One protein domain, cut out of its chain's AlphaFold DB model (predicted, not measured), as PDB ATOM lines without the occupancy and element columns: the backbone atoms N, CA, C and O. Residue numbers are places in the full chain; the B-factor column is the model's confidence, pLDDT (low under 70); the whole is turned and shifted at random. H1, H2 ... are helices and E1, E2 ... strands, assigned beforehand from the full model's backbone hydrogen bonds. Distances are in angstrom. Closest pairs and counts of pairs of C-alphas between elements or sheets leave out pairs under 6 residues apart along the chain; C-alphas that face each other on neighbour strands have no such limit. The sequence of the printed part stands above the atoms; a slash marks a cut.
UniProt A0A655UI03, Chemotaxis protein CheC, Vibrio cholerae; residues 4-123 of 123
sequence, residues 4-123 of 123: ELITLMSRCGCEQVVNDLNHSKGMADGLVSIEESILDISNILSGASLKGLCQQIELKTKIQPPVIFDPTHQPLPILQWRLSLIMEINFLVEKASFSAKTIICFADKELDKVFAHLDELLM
ATOM      1  N   GLU A   4     -17.327   1.221 -25.250       86.81
ATOM      2  CA  GLU A   4     -18.771   1.316 -25.071       86.81
ATOM      3  C   GLU A   4     -19.068   2.300 -23.953       86.81
ATOM      4  O   GLU A   4     -18.312   2.415 -22.983       86.81
ATOM      5  N   LEU A   5     -20.182   3.008 -24.093       88.44
ATOM      6  CA  LEU A   5     -20.652   3.945 -23.091       88.44
ATOM      7  C   LEU A   5     -22.119   3.663 -22.802       88.44
ATOM      8  O   LEU A   5     -22.965   3.710 -23.690       88.44
ATOM      9  N   ILE A   6     -22.411   3.385 -21.536       90.12
ATOM     10  CA  ILE A   6     -23.751   3.048 -21.069       90.12
ATOM     11  C   ILE A   6     -24.157   4.088 -20.037       90.12
ATOM     12  O   ILE A   6     -23.492   4.242 -19.017       90.12
ATOM     13  N   THR A   7     -25.262   4.788 -20.285       92.00
ATOM     14  CA  THR A   7     -25.822   5.752 -19.333       92.00
ATOM     15  C   THR A   7     -27.154   5.238 -18.804       92.00
ATOM     16  O   THR A   7     -28.100   5.027 -19.555       92.00
ATOM     17  N   LEU A   8     -27.218   5.037 -17.491       92.00
ATOM     18  CA  LEU A   8     -28.432   4.721 -16.755       92.00
ATOM     19  C   LEU A   8     -28.975   6.000 -16.126       92.00
ATOM     20  O   LEU A   8     -28.231   6.735 -15.481       92.00
ATOM     21  N   MET A   9     -30.272   6.247 -16.267       92.50
ATOM     22  CA  MET A   9     -30.911   7.463 -15.768       92.50
ATOM     23  C   MET A   9     -32.125   7.126 -14.907       92.50
ATOM     24  O   MET A   9     -32.863   6.179 -15.187       92.50
ATOM     25  N   SER A  10     -32.356   7.911 -13.857       91.88
ATOM     26  CA  SER A  10     -33.566   7.795 -13.042       91.88
ATOM     27  C   SER A  10     -34.792   8.232 -13.840       91.88
ATOM     28  O   SER A  10     -34.866   9.389 -14.252       91.88
ATOM     29  N   ARG A  11     -35.792   7.353 -13.967       88.56
ATOM     30  CA  ARG A  11     -37.068   7.671 -14.634       88.56
ATOM     31  C   ARG A  11     -37.727   8.934 -14.068       88.56
ATOM     32  O   ARG A  11     -38.018   9.845 -14.829       88.56
ATOM     33  N   CYS A  12     -37.891   9.008 -12.743       88.62
ATOM     34  CA  CYS A  12     -38.525  10.153 -12.079       88.62
ATOM     35  C   CYS A  12     -37.775  11.469 -12.355       88.62
ATOM     36  O   CYS A  12     -38.395  12.483 -12.656       88.62
ATOM     37  N   GLY A  13     -36.439  11.440 -12.331       89.19
ATOM     38  CA  GLY A  13     -35.626  12.596 -12.694       89.19
ATOM     39  C   GLY A  13     -35.813  13.034 -14.147       89.19
ATOM     40  O   GLY A  13     -35.935  14.225 -14.409       89.19
ATOM     41  N   CYS A  14     -35.875  12.093 -15.096       90.69
ATOM     42  CA  CYS A  14     -36.143  12.421 -16.499       90.69
ATOM     43  C   CYS A  14     -37.543  13.020 -16.691       90.69
ATOM     44  O   CYS A  14     -37.691  13.994 -17.419       90.69
ATOM     45  N   GLU A  15     -38.559  12.487 -16.007       91.06
ATOM     46  CA  GLU A  15     -39.921  13.038 -16.021       91.06
ATOM     47  C   GLU A  15     -39.953  14.480 -15.494       91.06
ATOM     48  O   GLU A  15     -40.577  15.344 -16.109       91.06
ATOM     49  N   GLN A  16     -39.235  14.768 -14.403       90.25
ATOM     50  CA  GLN A  16     -39.119  16.133 -13.881       90.25
ATOM     51  C   GLN A  16     -38.427  17.072 -14.869       90.25
ATOM     52  O   GLN A  16     -38.930  18.161 -15.128       90.25
ATOM     53  N   VAL A  17     -37.325  16.637 -15.489       89.56
ATOM     54  CA  VAL A  17     -36.628  17.442 -16.503       89.56
ATOM     55  C   VAL A  17     -37.540  17.748 -17.694       89.56
ATOM     56  O   VAL A  17     -37.582  18.889 -18.152       89.56
ATOM     57  N   VAL A  18     -38.309  16.772 -18.180       90.31
ATOM     58  CA  VAL A  18     -39.279  16.983 -19.268       90.31
ATOM     59  C   VAL A  18     -40.367  17.975 -18.862       90.31
ATOM     60  O   VAL A  18     -40.691  18.876 -19.640       90.31
ATOM     61  N   ASN A  19     -40.907  17.851 -17.649       88.75
ATOM     62  CA  ASN A  19     -41.903  18.787 -17.131       88.75
ATOM     63  C   ASN A  19     -41.338  20.211 -17.069       88.75
ATOM     64  O   ASN A  19     -41.947  21.133 -17.611       88.75
ATOM     65  N   ASP A  20     -40.147  20.385 -16.496       87.50
ATOM     66  CA  ASP A  20     -39.473  21.682 -16.396       87.50
ATOM     67  C   ASP A  20     -39.197  22.293 -17.781       87.50
ATOM     68  O   ASP A  20     -39.423  23.489 -18.005       87.50
ATOM     69  N   LEU A  21     -38.761  21.479 -18.748       85.62
ATOM     70  CA  LEU A  21     -38.513  21.920 -20.121       85.62
ATOM     71  C   LEU A  21     -39.800  22.376 -20.815       85.62
ATOM     72  O   LEU A  21     -39.809  23.442 -21.433       85.62
ATOM     73  N   ASN A  22     -40.890  21.619 -20.691       85.06
ATOM     74  CA  ASN A  22     -42.175  21.984 -21.289       85.06
ATOM     75  C   ASN A  22     -42.768  23.242 -20.627       85.06
ATOM     76  O   ASN A  22     -43.225  24.151 -21.328       85.06
ATOM     77  N   HIS A  23     -42.664  23.364 -19.297       84.75
ATOM     78  CA  HIS A  23     -43.077  24.563 -18.565       84.75
ATOM     79  C   HIS A  23     -42.277  25.805 -18.974       84.75
ATOM     80  O   HIS A  23     -42.867  26.855 -19.228       84.75
ATOM     81  N   SER A  24     -40.947  25.698 -19.080       82.25
ATOM     82  CA  SER A  24     -40.085  26.832 -19.452       82.25
ATOM     83  C   SER A  24     -40.358  27.361 -20.863       82.25
ATOM     84  O   SER A  24     -40.195  28.554 -21.118       82.25
ATOM     85  N   LYS A  25     -40.837  26.502 -21.770       78.50
ATOM     86  CA  LYS A  25     -41.238  26.880 -23.132       78.50
ATOM     87  C   LYS A  25     -42.646  27.484 -23.216       78.50
ATOM     88  O   LYS A  25     -43.062  27.873 -24.303       78.50
ATOM     89  N   GLY A  26     -43.377  27.586 -22.100       68.50
ATOM     90  CA  GLY A  26     -44.746  28.115 -22.075       68.50
ATOM     91  C   GLY A  26     -45.748  27.238 -22.833       68.50
ATOM     92  O   GLY A  26     -46.773  27.733 -23.296       68.50
ATOM     93  N   MET A  27     -45.435  25.953 -23.006       63.59
ATOM     94  CA  MET A  27     -46.210  25.026 -23.824       63.59
ATOM     95  C   MET A  27     -47.084  24.150 -22.926       63.59
ATOM     96  O   MET A  27     -46.582  23.450 -22.052       63.59
ATOM     97  N   ALA A  28     -48.402  24.216 -23.135       57.59
ATOM     98  CA  ALA A  28     -49.391  23.469 -22.354       57.59
ATOM     99  C   ALA A  28     -49.557  22.004 -22.807       57.59
ATOM    100  O   ALA A  28     -50.064  21.201 -22.032       57.59
ATOM    101  N   ASP A  29     -49.101  21.658 -24.016       55.88
ATOM    102  CA  ASP A  29     -49.117  20.295 -24.563       55.88
ATOM    103  C   ASP A  29     -47.680  19.874 -24.902       55.88
ATOM    104  O   ASP A  29     -47.025  20.476 -25.756       55.88
ATOM    105  N   GLY A  30     -47.173  18.883 -24.166       61.38
ATOM    106  CA  GLY A  30     -45.777  18.445 -24.163       61.38
ATOM    107  C   GLY A  30     -45.247  18.027 -25.536       61.38
ATOM    108  O   GLY A  30     -45.574  16.958 -26.043       61.38
ATOM    109  N   LEU A  31     -44.378  18.864 -26.106       73.25
ATOM    110  CA  LEU A  31     -43.657  18.584 -27.351       73.25
ATOM    111  C   LEU A  31     -42.415  17.719 -27.124       73.25
ATOM    112  O   LEU A  31     -42.061  16.942 -28.002       73.25
ATOM    113  N   VAL A  32     -41.760  17.857 -25.966       80.88
ATOM    114  CA  VAL A  32     -40.574  17.061 -25.625       80.88
ATOM    115  C   VAL A  32     -41.029  15.750 -24.997       80.88
ATOM    116  O   VAL A  32     -41.665  15.765 -23.938       80.88
ATOM    117  N   SER A  33     -40.700  14.627 -25.635       88.75
ATOM    118  CA  SER A  33     -40.937  13.300 -25.063       88.75
ATOM    119  C   SER A  33     -39.843  12.913 -24.064       88.75
ATOM    120  O   SER A  33     -38.740  13.467 -24.058       88.75
ATOM    121  N   ILE A  34     -40.138  11.927 -23.212       89.69
ATOM    122  CA  ILE A  34     -39.148  11.374 -22.279       89.69
ATOM    123  C   ILE A  34     -37.992  10.735 -23.048       89.69
ATOM    124  O   ILE A  34     -36.840  10.921 -22.671       89.69
ATOM    125  N   GLU A  35     -38.273  10.021 -24.135       90.75
ATOM    126  CA  GLU A  35     -37.260   9.360 -24.954       90.75
ATOM    127  C   GLU A  35     -36.311  10.368 -25.613       90.75
ATOM    128  O   GLU A  35     -35.096  10.176 -25.570       90.75
ATOM    129  N   GLU A  36     -36.845  11.459 -26.170       89.12
ATOM    130  CA  GLU A  36     -36.036  12.533 -26.758       89.12
ATOM    131  C   GLU A  36     -35.163  13.195 -25.689       89.12
ATOM    132  O   GLU A  36     -33.954  13.337 -25.868       89.12
ATOM    133  N   SER A  37     -35.743  13.492 -24.522       89.62
ATOM    134  CA  SER A  37     -34.999  14.060 -23.398       89.62
ATOM    135  C   SER A  37     -33.894  13.124 -22.892       89.62
ATOM    136  O   SER A  37     -32.781  13.581 -22.638       89.62
ATOM    137  N   ILE A  38     -34.149  11.815 -22.794       92.06
ATOM    138  CA  ILE A  38     -33.134  10.820 -22.415       92.06
ATOM    139  C   ILE A  38     -31.973  10.830 -23.409       92.06
ATOM    140  O   ILE A  38     -30.817  10.820 -22.982       92.06
ATOM    141  N   LEU A  39     -32.255  10.853 -24.714       93.56
ATOM    142  CA  LEU A  39     -31.221  10.872 -25.749       93.56
ATOM    143  C   LEU A  39     -30.406  12.167 -25.711       93.56
ATOM    144  O   LEU A  39     -29.177  12.103 -25.749       93.56
ATOM    145  N   ASP A  40     -31.057  13.319 -25.558       91.44
ATOM    146  CA  ASP A  40     -30.388  14.618 -25.468       91.44
ATOM    147  C   ASP A  40     -29.496  14.717 -24.231       91.44
ATOM    148  O   ASP A  40     -28.318  15.077 -24.329       91.44
ATOM    149  N   ILE A  41     -30.021  14.347 -23.059       91.25
ATOM    150  CA  ILE A  41     -29.241  14.354 -21.820       91.25
ATOM    151  C   ILE A  41     -28.092  13.347 -21.923       91.25
ATOM    152  O   ILE A  41     -26.963  13.677 -21.565       91.25
ATOM    153  N   SER A  42     -28.338  12.148 -22.458       92.31
ATOM    154  CA  SER A  42     -27.285  11.154 -22.687       92.31
ATOM    155  C   SER A  42     -26.207  11.701 -23.615       92.31
ATOM    156  O   SER A  42     -25.026  11.543 -23.323       92.31
ATOM    157  N   ASN A  43     -26.576  12.392 -24.693       91.44
ATOM    158  CA  ASN A  43     -25.629  12.986 -25.632       91.44
ATOM    159  C   ASN A  43     -24.766  14.064 -24.956       91.44
ATOM    160  O   ASN A  43     -23.546  14.083 -25.131       91.44
ATOM    161  N   ILE A  44     -25.373  14.915 -24.120       90.62
ATOM    162  CA  ILE A  44     -24.663  15.941 -23.346       90.62
ATOM    163  C   ILE A  44     -23.710  15.302 -22.332       90.62
ATOM    164  O   ILE A  44     -22.521  15.622 -22.332       90.62
ATOM    165  N   LEU A  45     -24.205  14.400 -21.479       89.50
ATOM    166  CA  LEU A  45     -23.411  13.795 -20.405       89.50
ATOM    167  C   LEU A  45     -22.278  12.935 -20.964       89.50
ATOM    168  O   LEU A  45     -21.133  13.081 -20.539       89.50
ATOM    169  N   SER A  46     -22.567  12.096 -21.958       86.44
ATOM    170  CA  SER A  46     -21.569  11.238 -22.608       86.44
ATOM    171  C   SER A  46     -20.531  12.076 -23.346       86.44
ATOM    172  O   SER A  46     -19.329  11.852 -23.204       86.44
ATOM    173  N   GLY A  47     -20.992  13.086 -24.091       86.31
ATOM    174  CA  GLY A  47     -20.143  14.000 -24.841       86.31
ATOM    175  C   GLY A  47     -19.195  14.782 -23.944       86.31
ATOM    176  O   GLY A  47     -17.988  14.771 -24.173       86.31
ATOM    177  N   ALA A  48     -19.722  15.440 -22.910       86.94
ATOM    178  CA  ALA A  48     -18.925  16.246 -21.991       86.94
ATOM    179  C   ALA A  48     -17.932  15.389 -21.195       86.94
ATOM    180  O   ALA A  48     -16.748  15.726 -21.137       86.94
ATOM    181  N   SER A  49     -18.392  14.264 -20.641       86.25
ATOM    182  CA  SER A  49     -17.569  13.398 -19.791       86.25
ATOM    183  C   SER A  49     -16.449  12.730 -20.573       86.25
ATOM    184  O   SER A  49     -15.287  12.807 -20.179       86.25
ATOM    185  N   LEU A  50     -16.777  12.113 -21.714       85.56
ATOM    186  CA  LEU A  50     -15.775  11.410 -22.503       85.56
ATOM    187  C   LEU A  50     -14.814  12.390 -23.174       85.56
ATOM    188  O   LEU A  50     -13.618  12.123 -23.222       85.56
ATOM    189  N   LYS A  51     -15.293  13.546 -23.653       86.19
ATOM    190  CA  LYS A  51     -14.407  14.572 -24.216       86.19
ATOM    191  C   LYS A  51     -13.438  15.110 -23.168       86.19
ATOM    192  O   LYS A  51     -12.254  15.208 -23.471       86.19
ATOM    193  N   GLY A  52     -13.929  15.452 -21.974       84.69
ATOM    194  CA  GLY A  52     -13.092  15.968 -20.890       84.69
ATOM    195  C   GLY A  52     -12.007  14.973 -20.495       84.69
ATOM    196  O   GLY A  52     -10.832  15.323 -20.464       84.69
ATOM    197  N   LEU A  53     -12.389  13.709 -20.318       80.69
ATOM    198  CA  LEU A  53     -11.440  12.636 -20.070       80.69
ATOM    199  C   LEU A  53     -10.431  12.494 -21.216       80.69
ATOM    200  O   LEU A  53      -9.234  12.555 -20.978       80.69
ATOM    201  N   CYS A  54     -10.891  12.300 -22.454       81.19
ATOM    202  CA  CYS A  54     -10.012  12.069 -23.598       81.19
ATOM    203  C   CYS A  54      -9.014  13.213 -23.814       81.19
ATOM    204  O   CYS A  54      -7.896  12.959 -24.249       81.19
ATOM    205  N   GLN A  55      -9.384  14.453 -23.480       84.38
ATOM    206  CA  GLN A  55      -8.458  15.586 -23.476       84.38
ATOM    207  C   GLN A  55      -7.357  15.448 -22.419       84.38
ATOM    208  O   GLN A  55      -6.217  15.788 -22.711       84.38
ATOM    209  N   GLN A  56      -7.680  14.953 -21.223       79.88
ATOM    210  CA  GLN A  56      -6.715  14.765 -20.135       79.88
ATOM    211  C   GLN A  56      -5.741  13.613 -20.378       79.88
ATOM    212  O   GLN A  56      -4.644  13.650 -19.847       79.88
ATOM    213  N   ILE A  57      -6.139  12.609 -21.163       78.44
ATOM    214  CA  ILE A  57      -5.314  11.432 -21.489       78.44
ATOM    215  C   ILE A  57      -4.785  11.453 -22.933       78.44
ATOM    216  O   ILE A  57      -4.400  10.418 -23.469       78.44
ATOM    217  N   GLU A  58      -4.845  12.618 -23.587       79.12
ATOM    218  CA  GLU A  58      -4.389  12.867 -24.964       79.12
ATOM    219  C   GLU A  58      -4.911  11.877 -26.027       79.12
ATOM    220  O   GLU A  58      -4.273  11.600 -27.049       79.12
ATOM    221  N   LEU A  59      -6.127  11.363 -25.835       77.81
ATOM    222  CA  LEU A  59      -6.744  10.396 -26.733       77.81
ATOM    223  C   LEU A  59      -7.752  11.043 -27.678       77.81
ATOM    224  O   LEU A  59      -8.561  11.897 -27.321       77.81
ATOM    225  N   LYS A  60      -7.738  10.588 -28.933       77.06
ATOM    226  CA  LYS A  60      -8.751  10.964 -29.920       77.06
ATOM    227  C   LYS A  60      -9.898   9.968 -29.860       77.06
ATOM    228  O   LYS A  60      -9.709   8.782 -30.125       77.06
ATOM    229  N   THR A  61     -11.094  10.473 -29.582       74.44
ATOM    230  CA  THR A  61     -12.331   9.692 -29.614       74.44
ATOM    231  C   THR A  61     -13.338  10.297 -30.586       74.44
ATOM    232  O   THR A  61     -13.329  11.502 -30.855       74.44
ATOM    233  N   LYS A  62     -14.210   9.447 -31.126       81.62
ATOM    234  CA  LYS A  62     -15.425   9.843 -31.834       81.62
ATOM    235  C   LYS A  62     -16.586   9.143 -31.151       81.62
ATOM    236  O   LYS A  62     -16.596   7.922 -31.069       81.62
ATOM    237  N   ILE A  63     -17.546   9.927 -30.684       83.06
ATOM    238  CA  ILE A  63     -18.739   9.418 -30.013       83.06
ATOM    239  C   ILE A  63     -19.826   9.268 -31.065       83.06
ATOM    240  O   ILE A  63     -20.085  10.203 -31.828       83.06
ATOM    241  N   GLN A  64     -20.423   8.085 -31.128       88.12
ATOM    242  CA  GLN A  64     -21.638   7.883 -31.905       88.12
ATOM    243  C   GLN A  64     -22.839   8.421 -31.115       88.12
ATOM    244  O   GLN A  64     -22.807   8.379 -29.884       88.12
ATOM    245  N   PRO A  65     -23.888   8.933 -31.784       89.62
ATOM    246  CA  PRO A  65     -25.106   9.349 -31.098       89.62
ATOM    247  C   PRO A  65     -25.653   8.229 -30.198       89.62
ATOM    248  O   PRO A  65     -25.603   7.063 -30.602       89.62
ATOM    249  N   PRO A  66     -26.168   8.557 -28.999       92.06
ATOM    250  CA  PRO A  66     -26.724   7.549 -28.110       92.06
ATOM    251  C   PRO A  66     -27.970   6.910 -28.726       92.06
ATOM    252  O   PRO A  66     -28.693   7.527 -29.509       92.06
ATOM    253  N   VAL A  67     -28.234   5.671 -28.324       91.56
ATOM    254  CA  VAL A  67     -29.454   4.934 -28.658       91.56
ATOM    255  C   VAL A  67     -30.116   4.448 -27.375       91.56
ATOM    256  O   VAL A  67     -29.441   4.215 -26.371       91.56
ATOM    257  N   ILE A  68     -31.440   4.285 -27.401       90.75
ATOM    258  CA  ILE A  68     -32.153   3.637 -26.300       90.75
ATOM    259  C   ILE A  68     -31.830   2.146 -26.326       90.75
ATOM    260  O   ILE A  68     -31.993   1.493 -27.359       90.75
ATOM    261  N   PHE A  69     -31.384   1.638 -25.179       88.00
ATOM    262  CA  PHE A  69     -31.055   0.236 -24.992       88.00
ATOM    263  C   PHE A  69     -32.248  -0.536 -24.429       88.00
ATOM    264  O   PHE A  69     -32.717  -0.242 -23.328       88.00
ATOM    265  N   ASP A  70     -32.702  -1.549 -25.166       87.06
ATOM    266  CA  ASP A  70     -33.663  -2.538 -24.678       87.06
ATOM    267  C   ASP A  70     -33.026  -3.935 -24.719       87.06
ATOM    268  O   ASP A  70     -32.889  -4.504 -25.806       87.06
ATOM    269  N   PRO A  71     -32.671  -4.533 -23.568       82.00
ATOM    270  CA  PRO A  71     -31.986  -5.824 -23.531       82.00
ATOM    271  C   PRO A  71     -32.815  -6.979 -24.109       82.00
ATOM    272  O   PRO A  71     -32.257  -8.030 -24.422       82.00
ATOM    273  N   THR A  72     -34.136  -6.819 -24.250       85.75
ATOM    274  CA  THR A  72     -35.008  -7.841 -24.848       85.75
ATOM    275  C   THR A  72     -34.955  -7.843 -26.376       85.75
ATOM    276  O   THR A  72     -35.153  -8.890 -26.997       85.75
ATOM    277  N   HIS A  73     -34.639  -6.698 -26.985       83.06
ATOM    278  CA  HIS A  73     -34.609  -6.507 -28.438       83.06
ATOM    279  C   HIS A  73     -33.203  -6.255 -28.995       83.06
ATOM    280  O   HIS A  73     -32.973  -6.407 -30.194       83.06
ATOM    281  N   GLN A  74     -32.259  -5.893 -28.132       80.69
ATOM    282  CA  GLN A  74     -30.878  -5.584 -28.464       80.69
ATOM    283  C   GLN A  74     -29.975  -6.396 -27.530       80.69
ATOM    284  O   GLN A  74     -29.688  -5.963 -26.412       80.69
ATOM    285  N   PRO A  75     -29.536  -7.600 -27.937       71.94
ATOM    286  CA  PRO A  75     -28.536  -8.314 -27.163       71.94
ATOM    287  C   PRO A  75     -27.270  -7.458 -27.084       71.94
ATOM    288  O   PRO A  75     -26.876  -6.829 -28.070       71.94
ATOM    289  N   LEU A  76     -26.626  -7.449 -25.915       69.75
ATOM    290  CA  LEU A  76     -25.322  -6.810 -25.774       69.75
ATOM    291  C   LEU A  76     -24.368  -7.403 -26.823       69.75
ATOM    292  O   LEU A  76     -24.340  -8.631 -26.987       69.75
ATOM    293  N   PRO A  77     -23.596  -6.570 -27.542       69.31
ATOM    294  CA  PRO A  77     -22.634  -7.083 -28.498       69.31
ATOM    295  C   PRO A  77     -21.666  -8.025 -27.777       69.31
ATOM    296  O   PRO A  77     -21.168  -7.724 -26.691       69.31
ATOM    297  N   ILE A  78     -21.398  -9.188 -28.377       62.81
ATOM    298  CA  ILE A  78     -20.355 -10.090 -27.884       62.81
ATOM    299  C   ILE A  78     -19.016  -9.448 -28.238       62.81
ATOM    300  O   ILE A  78     -18.459  -9.653 -29.317       62.81
ATOM    301  N   LEU A  79     -18.526  -8.614 -27.329       67.81
ATOM    302  CA  LEU A  79     -17.259  -7.919 -27.468       67.81
ATOM    303  C   LEU A  79     -16.134  -8.894 -27.122       67.81
ATOM    304  O   LEU A  79     -16.075  -9.431 -26.018       67.81
ATOM    305  N   GLN A  80     -15.214  -9.121 -28.057       70.38
ATOM    306  CA  GLN A  80     -14.025  -9.956 -27.838       70.38
ATOM    307  C   GLN A  80     -12.926  -9.194 -27.076       70.38
ATOM    308  O   GLN A  80     -11.745  -9.269 -27.415       70.38
ATOM    309  N   TRP A  81     -13.303  -8.399 -26.075       80.00
ATOM    310  CA  TRP A  81     -12.343  -7.659 -25.265       80.00
ATOM    311  C   TRP A  81     -11.702  -8.596 -24.250       80.00
ATOM    312  O   TRP A  81     -12.379  -9.186 -23.413       80.00
ATOM    313  N   ARG A  82     -10.377  -8.725 -24.315       77.19
ATOM    314  CA  ARG A  82      -9.611  -9.522 -23.351       77.19
ATOM    315  C   ARG A  82      -9.361  -8.766 -22.043       77.19
ATOM    316  O   ARG A  82      -9.286  -9.384 -20.987       77.19
ATOM    317  N   LEU A  83      -9.223  -7.445 -22.128       80.94
ATOM    318  CA  LEU A  83      -9.037  -6.527 -21.009       80.94
ATOM    319  C   LEU A  83      -9.837  -5.253 -21.292       80.94
ATOM    320  O   LEU A  83      -9.909  -4.822 -22.444       80.94
ATOM    321  N   SER A  84     -10.436  -4.667 -20.256       84.62
ATOM    322  CA  SER A  84     -11.138  -3.392 -20.364       84.62
ATOM    323  C   SER A  84     -10.933  -2.550 -19.112       84.62
ATOM    324  O   SER A  84     -10.985  -3.069 -17.996       84.62
ATOM    325  N   LEU A  85     -10.706  -1.252 -19.310       84.31
ATOM    326  CA  LEU A  85     -10.770  -0.263 -18.241       84.31
ATOM    327  C   LEU A  85     -12.207   0.240 -18.141       84.31
ATOM    328  O   LEU A  85     -12.738   0.785 -19.110       84.31
ATOM    329  N   ILE A  86     -12.804   0.063 -16.964       87.12
ATOM    330  CA  ILE A  86     -14.155   0.523 -16.653       87.12
ATOM    331  C   ILE A  86     -14.053   1.750 -15.761       87.12
ATOM    332  O   ILE A  86     -13.365   1.727 -14.741       87.12
ATOM    333  N   MET A  87     -14.785   2.797 -16.116       85.69
ATOM    334  CA  MET A  87     -14.944   3.978 -15.278       85.69
ATOM    335  C   MET A  87     -16.413   4.289 -15.075       85.69
ATOM    336  O   MET A  87     -17.202   4.255 -16.017       85.69
ATOM    337  N   GLU A  88     -16.762   4.619 -13.838       90.94
ATOM    338  CA  GLU A  88     -18.109   5.012 -13.453       90.94
ATOM    339  C   GLU A  88     -18.128   6.494 -13.082       90.94
ATOM    340  O   GLU A  88     -17.320   6.957 -12.277       90.94
ATOM    341  N   ILE A  89     -19.083   7.227 -13.646       89.75
ATOM    342  CA  ILE A  89     -19.344   8.628 -13.335       89.75
ATOM    343  C   ILE A  89     -20.778   8.737 -12.829       89.75
ATOM    344  O   ILE A  89     -21.720   8.335 -13.513       89.75
ATOM    345  N   ASN A  90     -20.935   9.293 -11.630       92.50
ATOM    346  CA  ASN A  90     -22.234   9.509 -11.004       92.50
ATOM    347  C   ASN A  90     -22.601  10.994 -11.060       92.50
ATOM    348  O   ASN A  90     -21.872  11.846 -10.554       92.50
ATOM    349  N   PHE A  91     -23.756  11.283 -11.644       91.31
ATOM    350  CA  PHE A  91     -24.379  12.598 -11.689       91.31
ATOM    351  C   PHE A  91     -25.569  12.617 -10.742       91.31
ATOM    352  O   PHE A  91     -26.433  11.743 -10.815       91.31
ATOM    353  N   LEU A  92     -25.635  13.636  -9.890       92.44
ATOM    354  CA  LEU A  92     -26.740  13.846  -8.963       92.44
ATOM    355  C   LEU A  92     -27.170  15.311  -8.993       92.44
ATOM    356  O   LEU A  92     -26.355  16.212  -8.803       92.44
ATOM    357  N   VAL A  93     -28.463  15.535  -9.204       89.25
ATOM    358  CA  VAL A  93     -29.112  16.842  -9.103       89.25
ATOM    359  C   VAL A  93     -30.304  16.697  -8.161       89.25
ATOM    360  O   VAL A  93     -31.417  16.369  -8.573       89.25
ATOM    361  N   GLU A  94     -30.062  16.946  -6.874       85.31
ATOM    362  CA  GLU A  94     -31.034  16.707  -5.797       85.31
ATOM    363  C   GLU A  94     -32.345  17.477  -5.997       85.31
ATOM    364  O   GLU A  94     -33.425  16.925  -5.814       85.31
ATOM    365  N   LYS A  95     -32.263  18.735  -6.450       82.00
ATOM    366  CA  LYS A  95     -33.433  19.604  -6.667       82.00
ATOM    367  C   LYS A  95     -34.436  19.030  -7.678       82.00
ATOM    368  O   LYS A  95     -35.623  19.319  -7.571       82.00
ATOM    369  N   ALA A  96     -33.958  18.246  -8.642       78.06
ATOM    370  CA  ALA A  96     -34.772  17.653  -9.700       78.06
ATOM    371  C   ALA A  96     -35.030  16.154  -9.475       78.06
ATOM    372  O   ALA A  96     -35.548  15.486 -10.368       78.06
ATOM    373  N   SER A  97     -34.628  15.599  -8.321       87.25
ATOM    374  CA  SER A  97     -34.609  14.146  -8.078       87.25
ATOM    375  C   SER A  97     -33.955  13.369  -9.231       87.25
ATOM    376  O   SER A  97     -34.366  12.257  -9.570       87.25
ATOM    377  N   PHE A  98     -32.957  13.983  -9.871       91.56
ATOM    378  CA  PHE A  98     -32.315  13.454 -11.060       91.56
ATOM    379  C   PHE A  98     -30.989  12.812 -10.689       91.56
ATOM    380  O   PHE A  98     -30.128  13.438 -10.070       91.56
ATOM    381  N   SER A  99     -30.812  11.571 -11.122       93.62
ATOM    382  CA  SER A  99     -29.533  10.880 -11.063       93.62
ATOM    383  C   SER A  99     -29.242  10.192 -12.386       93.62
ATOM    384  O   SER A  99     -30.132   9.562 -12.967       93.62
ATOM    385  N   ALA A 100     -27.989  10.252 -12.815       93.12
ATOM    386  CA  ALA A 100     -27.492   9.462 -13.927       93.12
ATOM    387  C   ALA A 100     -26.181   8.784 -13.540       93.12
ATOM    388  O   ALA A 100     -25.355   9.352 -12.831       93.12
ATOM    389  N   LYS A 101     -25.992   7.563 -14.021       92.88
ATOM    390  CA  LYS A 101     -24.752   6.811 -13.899       92.88
ATOM    391  C   LYS A 101     -24.257   6.504 -15.299       92.88
ATOM    392  O   LYS A 101     -24.946   5.814 -16.047       92.88
ATOM    393  N   THR A 102     -23.074   6.989 -15.635       90.56
ATOM    394  CA  THR A 102     -22.419   6.694 -16.906       90.56
ATOM    395  C   THR A 102     -21.264   5.740 -16.661       90.56
ATOM    396  O   THR A 102     -20.380   6.017 -15.854       90.56
ATOM    397  N   ILE A 103     -21.282   4.614 -17.362       89.69
ATOM    398  CA  ILE A 103     -20.223   3.613 -17.377       89.69
ATOM    399  C   ILE A 103     -19.507   3.734 -18.714       89.69
ATOM    400  O   ILE A 103     -20.139   3.655 -19.768       89.69
ATOM    401  N   ILE A 104     -18.195   3.934 -18.665       87.19
ATOM    402  CA  ILE A 104     -17.326   4.027 -19.833       87.19
ATOM    403  C   ILE A 104     -16.404   2.818 -19.819       87.19
ATOM    404  O   ILE A 104     -15.689   2.601 -18.841       87.19
ATOM    405  N   CYS A 105     -16.408   2.060 -20.907       86.50
ATOM    406  CA  CYS A 105     -15.538   0.912 -21.091       86.50
ATOM    407  C   CYS A 105     -14.582   1.178 -22.250       86.50
ATOM    408  O   CYS A 105     -15.021   1.400 -23.379       86.50
ATOM    409  N   PHE A 106     -13.280   1.104 -21.992       84.62
ATOM    410  CA  PHE A 106     -12.256   1.159 -23.035       84.62
ATOM    411  C   PHE A 106     -11.812  -0.243 -23.422       84.62
ATOM    412  O   PHE A 106     -11.559  -1.073 -22.546       84.62
ATOM    413  N   ALA A 107     -11.734  -0.514 -24.723       83.06
ATOM    414  CA  ALA A 107     -11.271  -1.790 -25.250       83.06
ATOM    415  C   ALA A 107      -9.752  -1.977 -25.063       83.06
ATOM    416  O   ALA A 107      -9.013  -1.023 -24.826       83.06
ATOM    417  N   ASP A 108      -9.289  -3.221 -25.225       76.12
ATOM    418  CA  ASP A 108      -7.891  -3.640 -25.009       76.12
ATOM    419  C   ASP A 108      -6.873  -2.830 -25.834       76.12
ATOM    420  O   ASP A 108      -5.771  -2.531 -25.366       76.12
ATOM    421  N   LYS A 109      -7.258  -2.417 -27.045       71.19
ATOM    422  CA  LYS A 109      -6.377  -1.689 -27.950       71.19
ATOM    423  C   LYS A 109      -6.228  -0.264 -27.443       71.19
ATOM    424  O   LYS A 109      -7.210   0.462 -27.331       71.19
ATOM    425  N   GLU A 110      -4.980   0.151 -27.245       71.25
ATOM    426  CA  GLU A 110      -4.593   1.476 -26.738       71.25
ATOM    427  C   GLU A 110      -4.723   1.668 -25.219       71.25
ATOM    428  O   GLU A 110      -4.438   2.766 -24.742       71.25
ATOM    429  N   LEU A 111      -5.055   0.622 -24.449       80.06
ATOM    430  CA  LEU A 111      -5.133   0.716 -22.986       80.06
ATOM    431  C   LEU A 111      -3.773   1.023 -22.340       80.06
ATOM    432  O   LEU A 111      -3.708   1.802 -21.395       80.06
ATOM    433  N   ASP A 112      -2.679   0.521 -22.920       82.06
ATOM    434  CA  ASP A 112      -1.313   0.838 -22.477       82.06
ATOM    435  C   ASP A 112      -1.019   2.347 -22.512       82.06
ATOM    436  O   ASP A 112      -0.325   2.865 -21.641       82.06
ATOM    437  N   LYS A 113      -1.580   3.081 -23.488       79.31
ATOM    438  CA  LYS A 113      -1.431   4.544 -23.565       79.31
ATOM    439  C   LYS A 113      -2.196   5.238 -22.442       79.31
ATOM    440  O   LYS A 113      -1.710   6.221 -21.898       79.31
ATOM    441  N   VAL A 114      -3.382   4.721 -22.104       80.38
ATOM    442  CA  VAL A 114      -4.179   5.232 -20.982       80.38
ATOM    443  C   VAL A 114      -3.417   5.042 -19.681       80.38
ATOM    444  O   VAL A 114      -3.293   5.992 -18.921       80.38
ATOM    445  N   PHE A 115      -2.875   3.844 -19.444       85.31
ATOM    446  CA  PHE A 115      -2.112   3.562 -18.231       85.31
ATOM    447  C   PHE A 115      -0.860   4.423 -18.125       85.31
ATOM    448  O   PHE A 115      -0.665   5.033 -17.085       85.31
ATOM    449  N   ALA A 116      -0.085   4.576 -19.204       85.25
ATOM    450  CA  ALA A 116       1.093   5.442 -19.190       85.25
ATOM    451  C   ALA A 116       0.755   6.888 -18.779       85.25
ATOM    452  O   ALA A 116       1.460   7.479 -17.968       85.25
ATOM    453  N   HIS A 117      -0.349   7.442 -19.289       83.12
ATOM    454  CA  HIS A 117      -0.766   8.805 -18.949       83.12
ATOM    455  C   HIS A 117      -1.355   8.914 -17.533       83.12
ATOM    456  O   HIS A 117      -1.153   9.911 -16.845       83.12
ATOM    457  N   LEU A 118      -2.082   7.891 -17.073       82.06
ATOM    458  CA  LEU A 118      -2.565   7.832 -15.692       82.06
ATOM    459  C   LEU A 118      -1.405   7.706 -14.697       82.06
ATOM    460  O   LEU A 118      -1.442   8.357 -13.656       82.06
ATOM    461  N   ASP A 119      -0.376   6.924 -15.025       86.19
ATOM    462  CA  ASP A 119       0.835   6.789 -14.214       86.19
ATOM    463  C   ASP A 119       1.580   8.131 -14.110       86.19
ATOM    464  O   ASP A 119       2.035   8.490 -13.027       86.19
ATOM    465  N   GLU A 120       1.651   8.914 -15.194       85.81
ATOM    466  CA  GLU A 120       2.204  10.279 -15.172       85.81
ATOM    467  C   GLU A 120       1.396  11.243 -14.289       85.81
ATOM    468  O   GLU A 120       1.983  12.096 -13.629       85.81
ATOM    469  N   LEU A 121       0.066  11.117 -14.251       79.25
ATOM    470  CA  LEU A 121      -0.804  11.966 -13.424       79.25
ATOM    471  C   LEU A 121      -0.765  11.616 -11.927       79.25
ATOM    472  O   LEU A 121      -1.148  12.447 -11.101       79.25
ATOM    473  N   LEU A 122      -0.385  10.382 -11.583       78.81
ATOM    474  CA  LEU A 122      -0.374   9.862 -10.210       78.81
ATOM    475  C   LEU A 122       1.016   9.883  -9.549       78.81
ATOM    476  O   LEU A 122       1.106   9.587  -8.354       78.81
ATOM    477  N   MET A 123       2.071  10.216 -10.301       66.81
ATOM    478  CA  MET A 123       3.424  10.486  -9.791       66.81
ATOM    479  C   MET A 123       3.590  11.939  -9.341       66.81
ATOM    480  O   MET A 123       4.268  12.137  -8.307       66.81
TER     481      MET A 123
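This is residues 4 to 123 of the 123 residues of the protein "Chemotaxis protein CheC" of Vibrio cholerae (UniProt A0A655UI03). A three-stranded antiparallel sheet, order E1, E3, E2, has long helix H2 slantwise over one face, making two layers; H1 and H3 sit at opposite ends, and residues 70 to 76 of a long loop stick out. The 120 printed residues, mixed in class, run E1 H1 H2 E2 E3 H3. The whole is loose, radius of gyration of the C-alphas 17.1 A, spanning 53 by 36 by 22 A.

Inner strand E3, residues 98 to 106, is antiparallel to E1, residues 4 to 9, with N 6 and O 103 at 2.9 A, and forms a hairpin with E2, residues 85 to 93, with N 89 and O 102 at 2.8 A. H2, residues 34 to 56, has a height over the sheet of 9.1 A; the C-alphas of Thr 7 and Ser 42, the closest of E1 and H2, are 6.5 A apart. H1, residues 11 to 24, only grazes the sheet and with residues 14 to 18 alone touches H2, about perpendicular at 78 degrees, closest C-alphas Val 18 and Ile 34, 6.4 A. E1, H1, H2 and E2 form a split strand-helix-strand unit, E3 between its strands, with a left-handed crossover. H3, residues 111 to 122, is near H2. In H1, H2 and H3 every O i to N i+4 pair is within hydrogen-bond range.

H2 is 32.7 A long, E2 26.7 A and E3 26.4 A. E1 begins at C-alpha 4 (-18.771, 1.316, -25.071); H3 ends at C-alpha 122 (-0.374, 9.862, -10.210).

The printed part has no cut. The H2 to E2 link is long, 28 residues. Residues 26 to 30, 76 to 79 and 123 have pLDDT under 70.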